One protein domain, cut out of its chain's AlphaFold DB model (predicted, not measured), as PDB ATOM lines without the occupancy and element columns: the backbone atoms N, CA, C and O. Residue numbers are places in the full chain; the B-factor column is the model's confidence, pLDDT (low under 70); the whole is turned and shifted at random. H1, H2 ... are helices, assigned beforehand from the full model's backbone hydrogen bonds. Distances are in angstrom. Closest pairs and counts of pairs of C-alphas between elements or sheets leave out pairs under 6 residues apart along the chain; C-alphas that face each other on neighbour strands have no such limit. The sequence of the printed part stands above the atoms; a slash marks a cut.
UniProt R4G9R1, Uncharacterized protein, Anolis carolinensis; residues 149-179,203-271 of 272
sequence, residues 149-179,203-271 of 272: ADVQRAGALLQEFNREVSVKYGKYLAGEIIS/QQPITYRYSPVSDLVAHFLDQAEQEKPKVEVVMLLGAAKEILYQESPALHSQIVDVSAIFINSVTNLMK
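What this domain is: This is residues 149 to 179 and 203 to 271 of the 272 residues of an uncharacterized protein of Anolis carolinensis (UniProt R4G9R1). Picture three helices side by side in an up-and-down bundle, their centres making a triangle: the long H1, and the helical hairpin of H2 and H3 packed along it. A fourth, short helix, H4, comes at the end of a long loop, residues 245 to 261, and lies on the side of the hairpin away from H1. H1 and the stretches at the cut, residues 175 to 179 and 203 to 207, make the longest axis, and the C-alphas span 53 by 25 by 18 A. The printed part has 100 residues with four named helices, H1, H2, H3 and H4 in that order, and no named strand; its class is all helix. It is only just compact, close to loose, with a radius of gyration of the C-alphas of 15.0 A.

How they stand to each other: Begin with H1, residues 149 to 174, and H2, residues 211 to 224: with its residues 161 to 172 alone H1 touches H2, closest at the C-alphas of Lys 168 and Val 213, 5.6 A apart. They run opposite ways at a shallow tilt of 8 degrees. H3, residues 229 to 244, touches residues 150 to 162 of H1 alone, closest at the C-alphas of Ala 154 and Val 231, 5.0 A apart; these two run the same way at a shallow tilt of 23 degrees. H2 and H3 form a helical hairpin and touch, with C-alphas 224 and 232 closest at 4.7 A, opposite ways at a shallow tilt of 19 degrees. H4, residues 262 to 269, only just touches H2, with 3 pairs of C-alphas within 8 A, the closest those of Ser 214 and Ser 265 at 6.2 A; H2 takes part with residues 214 to 218 alone. H3 and H4 are close but not clearly touching, at 7.7 A between the C-alphas of Ile 243 and Val 266, and H1 and H4 are apart. H2, touching three helices, is the hub. In H1, H2 and H4 every O i to N i+4 pair is within hydrogen-bond range; in H3 it is 11 of 12.

Where its parts are: Find C-alpha 149 at (209.912, 367.398, 297.184); from there H1 runs 37.6 A to C-alpha 174. Look next at C-alpha 211, at (231.859, 352.125, 316.523), where H2 begins and runs 19.7 A to C-alpha 224. H3 covers 22.4 A from C-alpha 229 to C-alpha 244. H4, 10.5 A long, ends at C-alpha 269, at (228.379, 348.409, 305.293).

The domain as a whole: The two C-alphas farthest apart are those of Ala 149 and Gln 203, 52.6 A. Residues 180 to 202 are cut out, and C-alphas 179 and 203 are 9.7 A apart across the cut; near it, residues 176 to 177 pair with residues 206 to 207, antiparallel. The link from H2 to H3 is tight, and that from H3 to H4, 17 residues, is long. The mean pLDDT of the printed part is 80.0, and residues 178 to 179, 203 to 205 and 250 to 271 are under 70.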
ATOM      1  N   ALA A 149     210.142 367.585 295.752       84.62
ATOM      2  CA  ALA A 149     209.912 367.398 297.184       84.62
ATOM      3  C   ALA A 149     210.654 366.179 297.767       84.62
ATOM      4  O   ALA A 149     211.135 366.241 298.899       84.62
ATOM      5  N   ASP A 150     210.793 365.094 296.998       86.88
ATOM      6  CA  ASP A 150     211.525 363.902 297.432       86.88
ATOM      7  C   ASP A 150     213.036 364.197 297.510       86.88
ATOM      8  O   ASP A 150     213.682 363.884 298.511       86.88
ATOM      9  N   VAL A 151     213.600 364.881 296.508       83.69
ATOM     10  CA  VAL A 151     215.014 365.300 296.528       83.69
ATOM     11  C   VAL A 151     215.283 366.300 297.657       83.69
ATOM     12  O   VAL A 151     216.270 366.153 298.370       83.69
ATOM     13  N   GLN A 152     214.397 367.275 297.885       83.25
ATOM     14  CA  GLN A 152     214.517 368.218 299.008       83.25
ATOM     15  C   GLN A 152     214.517 367.497 300.357       83.25
ATOM     16  O   GLN A 152     215.344 367.794 301.221       83.25
ATOM     17  N   ARG A 153     213.628 366.512 300.525       87.44
ATOM     18  CA  ARG A 153     213.569 365.688 301.731       87.44
ATOM     19  C   ARG A 153     214.857 364.897 301.947       87.44
ATOM     20  O   ARG A 153     215.392 364.924 303.052       87.44
ATOM     21  N   ALA A 154     215.392 364.268 300.901       88.00
ATOM     22  CA  ALA A 154     216.682 363.583 300.973       88.00
ATOM     23  C   ALA A 154     217.822 364.544 301.353       88.00
ATOM     24  O   ALA A 154     218.666 364.211 302.180       88.00
ATOM     25  N   GLY A 155     217.823 365.762 300.799       84.69
ATOM     26  CA  GLY A 155     218.807 366.794 301.126       84.69
ATOM     27  C   GLY A 155     218.776 367.233 302.589       84.69
ATOM     28  O   GLY A 155     219.837 367.410 303.188       84.69
ATOM     29  N   ALA A 156     217.584 367.357 303.180       84.50
ATOM     30  CA  ALA A 156     217.424 367.666 304.600       84.50
ATOM     31  C   ALA A 156     217.947 366.531 305.499       84.50
ATOM     32  O   ALA A 156     218.678 366.792 306.453       84.50
ATOM     33  N   LEU A 157     217.631 365.275 305.159       91.12
ATOM     34  CA  LEU A 157     218.121 364.094 305.879       91.12
ATOM     35  C   LEU A 157     219.648 363.970 305.798       91.12
ATOM     36  O   LEU A 157     220.304 363.747 306.811       91.12
ATOM     37  N   LEU A 158     220.227 364.192 304.615       89.62
ATOM     38  CA  LEU A 158     221.678 364.196 304.424       89.62
ATOM     39  C   LEU A 158     222.374 365.315 305.192       89.62
ATOM     40  O   LEU A 158     223.466 365.116 305.714       89.62
ATOM     41  N   GLN A 159     221.772 366.501 305.261       84.62
ATOM     42  CA  GLN A 159     222.340 367.608 306.022       84.62
ATOM     43  C   GLN A 159     222.430 367.275 307.517       84.62
ATOM     44  O   GLN A 159     223.444 367.577 308.148       84.62
ATOM     45  N   GLU A 160     221.390 366.651 308.069       88.69
ATOM     46  CA  GLU A 160     221.378 366.198 309.458       88.69
ATOM     47  C   GLU A 160     222.422 365.098 309.691       88.69
ATOM     48  O   GLU A 160     223.287 365.239 310.554       88.69
ATOM     49  N   PHE A 161     222.431 364.075 308.834       91.38
ATOM     50  CA  PHE A 161     223.420 363.001 308.865       91.38
ATOM     51  C   PHE A 161     224.863 363.519 308.829       91.38
ATOM     52  O   PHE A 161     225.662 363.172 309.697       91.38
ATOM     53  N   ASN A 162     225.196 364.409 307.889       86.94
ATOM     54  CA  ASN A 162     226.545 364.970 307.767       86.94
ATOM     55  C   ASN A 162     226.959 365.752 309.019       86.94
ATOM     56  O   ASN A 162     228.120 365.703 309.430       86.94
ATOM     57  N   ARG A 163     226.016 366.456 309.660       87.06
ATOM     58  CA  ARG A 163     226.270 367.158 310.924       87.06
ATOM     59  C   ARG A 163     226.624 366.171 312.033       87.06
ATOM     60  O   ARG A 163     227.606 366.381 312.743       87.06
ATOM     61  N   GLU A 164     225.844 365.107 312.185       92.75
ATOM     62  CA  GLU A 164     226.078 364.096 313.216       92.75
ATOM     63  C   GLU A 164     227.369 363.307 312.973       92.75
ATOM     64  O   GLU A 164     228.169 363.133 313.901       92.75
ATOM     65  N   VAL A 165     227.617 362.898 311.724       90.12
ATOM     66  CA  VAL A 165     228.844 362.201 311.322       90.12
ATOM     67  C   VAL A 165     230.052 363.074 311.604       90.12
ATOM     68  O   VAL A 165     230.971 362.599 312.260       90.12
ATOM     69  N   SER A 166     230.027 364.357 311.234       87.25
ATOM     70  CA  SER A 166     231.127 365.291 311.517       87.25
ATOM     71  C   SER A 166     231.488 365.323 313.006       87.25
ATOM     72  O   SER A 166     232.663 365.301 313.372       87.25
ATOM     73  N   VAL A 167     230.483 365.322 313.890       89.56
ATOM     74  CA  VAL A 167     230.697 365.322 315.346       89.56
ATOM     75  C   VAL A 167     231.291 363.997 315.829       89.56
ATOM     76  O   VAL A 167     232.237 363.994 316.618       89.56
ATOM     77  N   LYS A 168     230.737 362.858 315.400       91.44
ATOM     78  CA  LYS A 168     231.188 361.526 315.841       91.44
ATOM     79  C   LYS A 168     232.562 361.182 315.274       91.44
ATOM     80  O   LYS A 168     233.420 360.697 316.005       91.44
ATOM     81  N   TYR A 169     232.779 361.491 314.005       87.56
ATOM     82  CA  TYR A 169     234.034 361.277 313.307       87.56
ATOM     83  C   TYR A 169     235.134 362.207 313.830       87.56
ATOM     84  O   TYR A 169     236.249 361.756 314.064       87.56
ATOM     85  N   GLY A 170     234.815 363.464 314.155       86.81
ATOM     86  CA  GLY A 170     235.750 364.357 314.845       86.81
ATOM     87  C   GLY A 170     236.193 363.816 316.211       86.81
ATOM     88  O   GLY A 170     237.376 363.873 316.540       86.81
ATOM     89  N   LYS A 171     235.274 363.225 316.988       88.12
ATOM     90  CA  LYS A 171     235.617 362.536 318.247       88.12
ATOM     91  C   LYS A 171     236.490 361.309 318.016       88.12
ATOM     92  O   LYS A 171     237.434 361.098 318.768       88.12
ATOM     93  N   TYR A 172     236.184 360.526 316.982       86.62
ATOM     94  CA  TYR A 172     237.037 359.421 316.565       86.62
ATOM     95  C   TYR A 172     238.451 359.930 316.274       86.62
ATOM     96  O   TYR A 172     239.372 359.463 316.919       86.62
ATOM     97  N   LEU A 173     238.622 360.944 315.421       85.12
ATOM     98  CA  LEU A 173     239.937 361.504 315.083       85.12
ATOM     99  C   LEU A 173     240.689 362.112 316.274       85.12
ATOM    100  O   LEU A 173     241.916 362.073 316.291       85.12
ATOM    101  N   ALA A 174     239.981 362.672 317.257       86.38
ATOM    102  CA  ALA A 174     240.601 363.196 318.472       86.38
ATOM    103  C   ALA A 174     241.192 362.084 319.357       86.38
ATOM    104  O   ALA A 174     242.173 362.319 320.062       86.38
ATOM    105  N   GLY A 175     240.605 360.885 319.302       82.25
ATOM    106  CA  GLY A 175     240.964 359.761 320.154       82.25
ATOM    107  C   GLY A 175     240.640 359.992 321.636       82.25
ATOM    108  O   GLY A 175     240.373 361.100 322.098       82.25
ATOM    109  N   GLU A 176     240.648 358.911 322.405       82.12
ATOM    110  CA  GLU A 176     240.448 358.921 323.851       82.12
ATOM    111  C   GLU A 176     241.769 358.584 324.543       82.12
ATOM    112  O   GLU A 176     242.369 357.536 324.299       82.12
ATOM    113  N   ILE A 177     242.230 359.480 325.414       74.50
ATOM    114  CA  ILE A 177     243.425 359.255 326.226       74.50
ATOM    115  C   ILE A 177     243.049 358.326 327.378       74.50
ATOM    116  O   ILE A 177     242.322 358.720 328.294       74.50
ATOM    117  N   ILE A 178     243.580 357.104 327.371       67.38
ATOM    118  CA  ILE A 178     243.437 356.207 328.515       67.38
ATOM    119  C   ILE A 178     244.517 356.567 329.532       67.38
ATOM    120  O   ILE A 178     245.707 356.330 329.323       67.38
ATOM    121  N   SER A 179     244.095 357.137 330.661       61.06
ATOM    122  CA  SER A 179     244.974 357.294 331.819       61.06
ATOM    123  C   SER A 179     245.241 355.918 332.417       61.06
ATOM    124  O   SER A 179     244.422 355.386 333.168       61.06
ATOM    125  N   GLN A 203     253.623 356.366 326.718       54.97
ATOM    126  CA  GLN A 203     252.795 357.359 326.027       54.97
ATOM    127  C   GLN A 203     251.335 357.046 326.326       54.97
ATOM    128  O   GLN A 203     250.937 355.907 326.087       54.97
ATOM    129  N   GLN A 204     250.583 357.989 326.904       61.09
ATOM    130  CA  GLN A 204     249.184 357.748 327.246       61.09
ATOM    131  C   GLN A 204     248.495 357.193 325.992       61.09
ATOM    132  O   GLN A 204     248.393 357.927 325.004       61.09
ATOM    133  N   PRO A 205     248.132 355.897 325.953       65.75
ATOM    134  CA  PRO A 205     247.764 355.280 324.699       65.75
ATOM    135  C   PRO A 205     246.458 355.916 324.252       65.75
ATOM    136  O   PRO A 205     245.427 355.813 324.924       65.75
ATOM    137  N   ILE A 206     246.534 356.626 323.128       73.50
ATOM    138  CA  ILE A 206     245.363 357.201 322.486       73.50
ATOM    139  C   ILE A 206     244.628 356.045 321.824       73.50
ATOM    140  O   ILE A 206     245.176 355.351 320.963       73.50
ATOM    141  N   THR A 207     243.395 355.835 322.265       78.75
ATOM    142  CA  THR A 207     242.497 354.814 321.742       78.75
ATOM    143  C   THR A 207     241.501 355.440 320.786       78.75
ATOM    144  O   THR A 207     240.879 356.453 321.089       78.75
ATOM    145  N   TYR A 208     241.303 354.797 319.642       82.00
ATOM    146  CA  TYR A 208     240.384 355.256 318.607       82.00
ATOM    147  C   TYR A 208     239.188 354.307 318.515       82.00
ATOM    148  O   TYR A 208     239.357 353.106 318.294       82.00
ATOM    149  N   ARG A 209     237.970 354.836 318.696       83.06
ATOM    150  CA  ARG A 209     236.716 354.063 318.651       83.06
ATOM    151  C   ARG A 209     235.848 354.521 317.489       83.06
ATOM    152  O   ARG A 209     235.236 355.583 317.554       83.06
ATOM    153  N   TYR A 210     235.791 353.713 316.435       85.75
ATOM    154  CA  TYR A 210     234.988 354.019 315.249       85.75
ATOM    155  C   TYR A 210     233.530 353.543 315.367       85.75
ATOM    156  O   TYR A 210     232.675 354.021 314.625       85.75
ATOM    157  N   SER A 211     233.212 352.673 316.338       86.88
ATOM    158  CA  SER A 211     231.859 352.125 316.523       86.88
ATOM    159  C   SER A 211     230.741 353.185 316.546       86.88
ATOM    160  O   SER A 211     229.736 352.999 315.868       86.88
ATOM    161  N   PRO A 212     230.896 354.365 317.190       89.50
ATOM    162  CA  PRO A 212     229.833 355.368 317.184       89.50
ATOM    163  C   PRO A 212     229.580 355.988 315.803       89.50
ATOM    164  O   PRO A 212     228.489 356.502 315.566       89.50
ATOM    165  N   VAL A 213     230.586 355.993 314.919       89.75
ATOM    166  CA  VAL A 213     230.441 356.429 313.524       89.75
ATOM    167  C   VAL A 213     229.749 355.330 312.726       89.75
ATOM    168  O   VAL A 213     228.781 355.618 312.030       89.75
ATOM    169  N   SER A 214     230.179 354.070 312.863       87.88
ATOM    170  CA  SER A 214     229.544 352.954 312.149       87.88
ATOM    171  C   SER A 214     228.083 352.751 312.542       87.88
ATOM    172  O   SER A 214     227.266 352.503 311.662       87.88
ATOM    173  N   ASP A 215     227.739 352.897 313.823       90.50
ATOM    174  CA  ASP A 215     226.363 352.757 314.316       90.50
ATOM    175  C   ASP A 215     225.457 353.854 313.744       90.50
ATOM    176  O   ASP A 215     224.337 353.582 313.313       90.50
ATOM    177  N   LEU A 216     225.964 355.092 313.687       93.56
ATOM    178  CA  LEU A 216     225.256 356.220 313.084       93.56
ATOM    179  C   LEU A 216     225.021 355.997 311.587       93.56
ATOM    180  O   LEU A 216     223.918 356.223 311.094       93.56
ATOM    181  N   VAL A 217     226.045 355.532 310.866       91.62
ATOM    182  CA  VAL A 217     225.924 355.208 309.440       91.62
ATOM    183  C   VAL A 217     224.924 354.075 309.232       91.62
ATOM    184  O   VAL A 217     224.037 354.214 308.400       91.62
ATOM    185  N   ALA A 218     225.014 352.987 310.001       90.94
ATOM    186  CA  ALA A 218     224.089 351.862 309.896       90.94
ATOM    187  C   ALA A 218     222.637 352.303 310.126       90.94
ATOM    188  O   ALA A 218     221.778 351.984 309.313       90.94
ATOM    189  N   HIS A 219     222.383 353.108 311.162       94.06
ATOM    190  CA  HIS A 219     221.050 353.649 311.423       94.06
ATOM    191  C   HIS A 219     220.528 354.510 310.265       94.06
ATOM    192  O   HIS A 219     219.361 354.408 309.894       94.06
ATOM    193  N   PHE A 220     221.389 355.337 309.668       94.88
ATOM    194  CA  PHE A 220     221.014 356.160 308.522       94.88
ATOM    195  C   PHE A 220     220.683 355.324 307.276       94.88
ATOM    196  O   PHE A 220     219.750 355.660 306.547       94.88
ATOM    197  N   LEU A 221     221.410 354.226 307.040       93.50
ATOM    198  CA  LEU A 221     221.099 353.284 305.960       93.50
ATOM    199  C   LEU A 221     219.772 352.558 306.218       93.50
ATOM    200  O   LEU A 221     218.929 352.523 305.328       93.50
ATOM    201  N   ASP A 222     219.543 352.078 307.443       94.31
ATOM    202  CA  ASP A 222     218.277 351.438 307.831       94.31
ATOM    203  C   ASP A 222     217.090 352.414 307.680       94.31
ATOM    204  O   ASP A 222     215.978 352.019 307.330       94.31
ATOM    205  N   GLN A 223     217.316 353.709 307.933       96.06
ATOM    206  CA  GLN A 223     216.325 354.748 307.668       96.06
ATOM    207  C   GLN A 223     216.089 354.925 306.162       96.06
ATOM    208  O   GLN A 223     214.938 355.053 305.757       96.06
ATOM    209  N   ALA A 224     217.142 354.927 305.336       94.62
ATOM    210  CA  ALA A 224     217.027 355.085 303.886       94.62
ATOM    211  C   ALA A 224     216.153 353.991 303.249       94.62
ATOM    212  O   ALA A 224     215.321 354.313 302.405       94.62
ATOM    213  N   GLU A 225     216.275 352.740 303.705       93.94
ATOM    214  CA  GLU A 225     215.464 351.597 303.240       93.94
ATOM    215  C   GLU A 225     213.955 351.771 303.493       93.94
ATOM    216  O   GLU A 225     213.123 351.153 302.826       93.94
ATOM    217  N   GLN A 226     213.573 352.613 304.460       95.88
ATOM    218  CA  GLN A 226     212.169 352.910 304.770       95.88
ATOM    219  C   GLN A 226     211.607 354.059 303.926       95.88
ATOM    220  O   GLN A 226     210.409 354.353 303.994       95.88
ATOM    221  N   GLU A 227     212.453 354.728 303.144       95.69
ATOM    222  CA  GLU A 227     212.057 355.864 302.333       95.69
ATOM    223  C   GLU A 227     211.588 355.469 300.936       95.69
ATOM    224  O   GLU A 227     211.719 354.342 300.466       95.69
ATOM    225  N   LYS A 228     211.004 356.437 300.224       95.19
ATOM    226  CA  LYS A 228     210.685 356.242 298.807       95.19
ATOM    227  C   LYS A 228     211.976 355.998 298.012       95.19
ATOM    228  O   LYS A 228     212.961 356.688 298.284       95.19
ATOM    229  N   PRO A 229     211.937 355.213 296.916       94.19
ATOM    230  CA  PRO A 229     213.134 354.852 296.148       94.19
ATOM    231  C   PRO A 229     213.998 356.043 295.711       94.19
ATOM    232  O   PRO A 229     215.224 355.990 295.704       94.19
ATOM    233  N   LYS A 230     213.366 357.168 295.355       89.50
ATOM    234  CA  LYS A 230     214.089 358.377 294.944       89.50
ATOM    235  C   LYS A 230     214.838 359.047 296.103       89.50
ATOM    236  O   LYS A 230     215.919 359.588 295.893       89.50
ATOM    237  N   VAL A 231     214.255 359.028 297.299       91.31
ATOM    238  CA  VAL A 231     214.848 359.585 298.523       91.31
ATOM    239  C   VAL A 231     215.982 358.677 298.992       91.31
ATOM    240  O   VAL A 231     217.091 359.158 299.213       91.31
ATOM    241  N   GLU A 232     215.712 357.372 299.046       93.25
ATOM    242  CA  GLU A 232     216.657 356.312 299.399       93.25
ATOM    243  C   GLU A 232     217.946 356.415 298.576       93.25
ATOM    244  O   GLU A 232     219.020 356.601 299.139       93.25
ATOM    245  N   VAL A 233     217.856 356.405 297.239       89.81
ATOM    246  CA  VAL A 233     219.039 356.463 296.359       89.81
ATOM    247  C   VAL A 233     219.903 357.693 296.641       89.81
ATOM    248  O   VAL A 233     221.130 357.603 296.657       89.81
ATOM    249  N   VAL A 234     219.282 358.850 296.876       87.88
ATOM    250  CA  VAL A 234     220.014 360.084 297.180       87.88
ATOM    251  C   VAL A 234     220.691 359.996 298.550       87.88
ATOM    252  O   VAL A 234     221.857 360.376 298.668       87.88
ATOM    253  N   MET A 235     220.004 359.459 299.562       91.19
ATOM    254  CA  MET A 235     220.579 359.216 300.889       91.19
ATOM    255  C   MET A 235     221.774 358.259 300.817       91.19
ATOM    256  O   MET A 235     222.844 358.592 301.322       91.19
ATOM    257  N   LEU A 236     221.628 357.118 300.136       90.19
ATOM    258  CA  LEU A 236     222.685 356.114 299.981       90.19
ATOM    259  C   LEU A 236     223.915 356.687 299.270       90.19
ATOM    260  O   LEU A 236     225.042 356.514 299.734       90.19
ATOM    261  N   LEU A 237     223.712 357.433 298.180       86.62
ATOM    262  CA  LEU A 237     224.801 358.110 297.474       86.62
ATOM    263  C   LEU A 237     225.520 359.131 298.368       86.62
ATOM    264  O   LEU A 237     226.736 359.292 298.262       86.62
ATOM    265  N   GLY A 238     224.788 359.823 299.244       86.56
ATOM    266  CA  GLY A 238     225.363 360.807 300.166       86.56
ATOM    267  C   GLY A 238     226.153 360.163 301.283       86.56
ATOM    268  O   GLY A 238     227.286 360.574 301.522       86.56
ATOM    269  N   ALA A 239     225.617 359.100 301.877       88.25
ATOM    270  CA  ALA A 239     226.329 358.300 302.862       88.25
ATOM    271  C   ALA A 239     227.615 357.704 302.274       88.25
ATOM    272  O   ALA A 239     228.682 357.847 302.865       88.25
ATOM    273  N   ALA A 240     227.547 357.108 301.078       85.38
ATOM    274  CA  ALA A 240     228.719 356.555 300.403       85.38
ATOM    275  C   ALA A 240     229.788 357.627 300.152       85.38
ATOM    276  O   ALA A 240     230.967 357.406 300.427       85.38
ATOM    277  N   LYS A 241     229.378 358.805 299.671       83.06
ATOM    278  CA  LYS A 241     230.286 359.931 299.458       83.06
ATOM    279  C   LYS A 241     230.949 360.390 300.758       83.06
ATOM    280  O   LYS A 241     232.150 360.629 300.749       83.06
ATOM    281  N   GLU A 242     230.198 360.493 301.848       83.44
ATOM    282  CA  GLU A 242     230.732 360.910 303.147       83.44
ATOM    283  C   GLU A 242     231.748 359.896 303.696       83.44
ATOM    284  O   GLU A 242     232.829 360.275 304.136       83.44
ATOM    285  N   ILE A 243     231.451 358.597 303.589       82.25
ATOM    286  CA  ILE A 243     232.352 357.516 304.020       82.25
ATOM    287  C   ILE A 243     233.659 357.521 303.214       82.25
ATOM    288  O   ILE A 243     234.722 357.265 303.776       82.25
ATOM    289  N   LEU A 244     233.608 357.837 301.915       79.25
ATOM    290  CA  LEU A 244     234.799 357.901 301.058       79.25
ATOM    291  C   LEU A 244     235.813 358.972 301.490       79.25
ATOM    292  O   LEU A 244     236.989 358.836 301.163       79.25
ATOM    293  N   TYR A 245     235.387 360.018 302.202       77.12
ATOM    294  CA  TYR A 245     236.284 361.062 302.715       77.12
ATOM    295  C   TYR A 245     236.883 360.742 304.089       77.12
ATOM    296  O   TYR A 245     237.682 361.524 304.603       77.12
ATOM    297  N   GLN A 246     236.499 359.622 304.703       80.50
ATOM    298  CA  GLN A 246     236.995 359.239 306.016       80.50
ATOM    299  C   GLN A 246     238.310 358.458 305.901       80.50
ATOM    300  O   GLN A 246     238.490 357.596 305.044       80.50
ATOM    301  N   GLU A 247     239.235 358.761 306.803       73.50
ATOM    302  CA  GLU A 247     240.585 358.220 306.879       73.50
ATOM    303  C   GLU A 247     240.851 357.648 308.278       73.50
ATOM    304  O   GLU A 247     240.235 358.021 309.281       73.50
ATOM    305  N   SER A 248     241.789 356.705 308.359       70.50
ATOM    306  CA  SER A 248     242.216 356.146 309.644       70.50
ATOM    307  C   SER A 248     243.365 356.965 310.248       70.50
ATOM    308  O   SER A 248     244.288 357.334 309.521       70.50
ATOM    309  N   PRO A 249     243.365 357.205 311.572       70.06
ATOM    310  CA  PRO A 249     244.501 357.769 312.294       70.06
ATOM    311  C   PRO A 249     245.784 356.951 312.079       70.06
ATOM    312  O   PRO A 249     245.739 355.736 311.878       70.06
ATOM    313  N   ALA A 250     246.945 357.611 312.132       59.72
ATOM    314  CA  ALA A 250     248.236 356.992 311.832       59.72
ATOM    315  C   ALA A 250     248.619 355.835 312.790       59.72
ATOM    316  O   ALA A 250     248.302 355.835 313.983       59.72
ATOM    317  N   LEU A 251     249.390 354.884 312.245       53.00
ATOM    318  CA  LEU A 251     249.682 353.525 312.744       53.00
ATOM    319  C   LEU A 251     250.407 353.408 314.106       53.00
ATOM    320  O   LEU A 251     250.647 352.298 314.568       53.00
ATOM    321  N   HIS A 252     250.774 354.511 314.761       51.31
ATOM    322  CA  HIS A 252     251.488 354.488 316.052       51.31
ATOM    323  C   HIS A 252     250.543 354.339 317.263       51.31
ATOM    324  O   HIS A 252     250.957 354.543 318.401       51.31
ATOM    325  N   SER A 253     249.267 354.018 317.029       53.94
ATOM    326  CA  SER A 253     248.188 354.032 318.019       53.94
ATOM    327  C   SER A 253     247.595 352.645 318.287       53.94
ATOM    328  O   SER A 253     247.649 351.748 317.446       53.94
ATOM    329  N   GLN A 254     247.023 352.460 319.482       57.91
ATOM    330  CA  GLN A 254     246.347 351.218 319.860       57.91
ATOM    331  C   GLN A 254     244.879 351.278 319.409       57.91
ATOM    332  O   GLN A 254     244.074 352.037 319.948       57.91
ATOM    333  N   ILE A 255     244.520 350.469 318.409       56.53
ATOM    334  CA  ILE A 255     243.128 350.290 317.981       56.53
ATOM    335  C   ILE A 255     242.502 349.205 318.864       56.53
ATOM    336  O   ILE A 255     242.868 348.036 318.766       56.53
ATOM    337  N   VAL A 256     241.576 349.591 319.745       54.09
ATOM    338  CA  VAL A 256     240.956 348.673 320.724       54.09
ATOM    339  C   VAL A 256     239.804 347.866 320.118       54.09
ATOM    340  O   VAL A 256     239.506 346.767 320.577       54.09
ATOM    341  N   ASP A 257     239.179 348.368 319.054       57.28
ATOM    342  CA  ASP A 257     238.038 347.713 318.418       57.28
ATOM    343  C   ASP A 257     238.446 347.058 317.093       57.28
ATOM    344  O   ASP A 257     238.334 347.647 316.019       57.28
ATOM    345  N   VAL A 258     238.960 345.827 317.170       53.31
ATOM    346  CA  VAL A 258     239.373 345.046 315.987       53.31
ATOM    347  C   VAL A 258     238.174 344.755 315.066       53.31
ATOM    348  O   VAL A 258     238.316 344.697 313.841       53.31
ATOM    349  N   SER A 259     236.972 344.627 315.639       47.22
ATOM    350  CA  SER A 259     235.712 344.461 314.905       47.22
ATOM    351  C   SER A 259     235.239 345.738 314.212       47.22
ATOM    352  O   SER A 259     234.679 345.640 313.121       47.22
ATOM    353  N   ALA A 260     235.501 346.912 314.793       51.50
ATOM    354  CA  ALA A 260     235.099 348.202 314.239       51.50
ATOM    355  C   ALA A 260     236.233 348.982 313.561       51.50
ATOM    356  O   ALA A 260     236.041 350.163 313.268       51.50
ATOM    357  N   ILE A 261     237.388 348.357 313.264       63.19
ATOM    358  CA  ILE A 261     238.418 348.955 312.394       63.19
ATOM    359  C   ILE A 261     237.702 349.565 311.191       63.19
ATOM    360  O   ILE A 261     236.880 348.885 310.577       63.19
ATOM    361  N   PHE A 262     238.002 350.826 310.867       67.25
ATOM    362  CA  PHE A 262     237.372 351.570 309.771       67.25
ATOM    363  C   PHE A 262     237.153 350.691 308.528       67.25
ATOM    364  O   PHE A 262     236.038 350.572 308.034       67.25
ATOM    365  N   ILE A 263     238.191 349.953 308.120       66.94
ATOM    366  CA  ILE A 263     238.162 349.001 307.002       66.94
ATOM    367  C   ILE A 263     237.089 347.909 307.176       66.94
ATOM    368  O   ILE A 263     236.326 347.660 306.245       66.94
ATOM    369  N   ASN A 264     236.998 347.265 308.342       66.56
ATOM    370  CA  ASN A 264     236.004 346.220 308.617       66.56
ATOM    371  C   ASN A 264     234.582 346.791 308.671       66.56
ATOM    372  O   ASN A 264     233.669 346.215 308.079       66.56
ATOM    373  N   SER A 265     234.404 347.944 309.318       65.94
ATOM    374  CA  SER A 265     233.115 348.637 309.411       65.94
ATOM    375  C   SER A 265     232.599 349.050 308.032       65.94
ATOM    376  O   SER A 265     231.461 348.745 307.683       65.94
ATOM    377  N   VAL A 266     233.454 349.660 307.206       66.62
ATOM    378  CA  VAL A 266     233.125 350.032 305.821       66.62
ATOM    379  C   VAL A 266     232.850 348.789 304.975       66.62
ATOM    380  O   VAL A 266     231.869 348.756 304.240       66.62
ATOM    381  N   THR A 267     233.649 347.729 305.117       68.88
ATOM    382  CA  THR A 267     233.433 346.471 304.381       68.88
ATOM    383  C   THR A 267     232.090 345.824 304.725       68.88
ATOM    384  O   THR A 267     231.432 345.285 303.840       68.88
ATOM    385  N   ASN A 268     231.669 345.862 305.990       67.50
ATOM    386  CA  ASN A 268     230.376 345.318 306.409       67.50
ATOM    387  C   ASN A 268     229.202 346.177 305.925       67.50
ATOM    388  O   ASN A 268     228.175 345.621 305.547       67.50
ATOM    389  N   LEU A 269     229.368 347.500 305.876       67.56
ATOM    390  CA  LEU A 269     228.379 348.409 305.293       67.56
ATOM    391  C   LEU A 269     228.204 348.174 303.785       67.56
ATOM    392  O   LEU A 269     227.081 348.180 303.306       67.56
ATOM    393  N   MET A 270     229.286 347.889 303.054       66.06
ATOM    394  CA  MET A 270     229.253 347.623 301.603       66.06
ATOM    395  C   MET A 270     228.692 346.240 301.222       66.06
ATOM    396  O   MET A 270     228.541 345.950 300.039       66.06
ATOM    397  N   LYS A 271     228.449 345.356 302.198       67.50
ATOM    398  CA  LYS A 271     227.890 344.008 301.986       67.50
ATOM    399  C   LYS A 271     226.379 343.923 302.212       67.50
ATOM    400  O   LYS A 271     225.822 342.849 301.985       67.50
TER     401      LYS A 271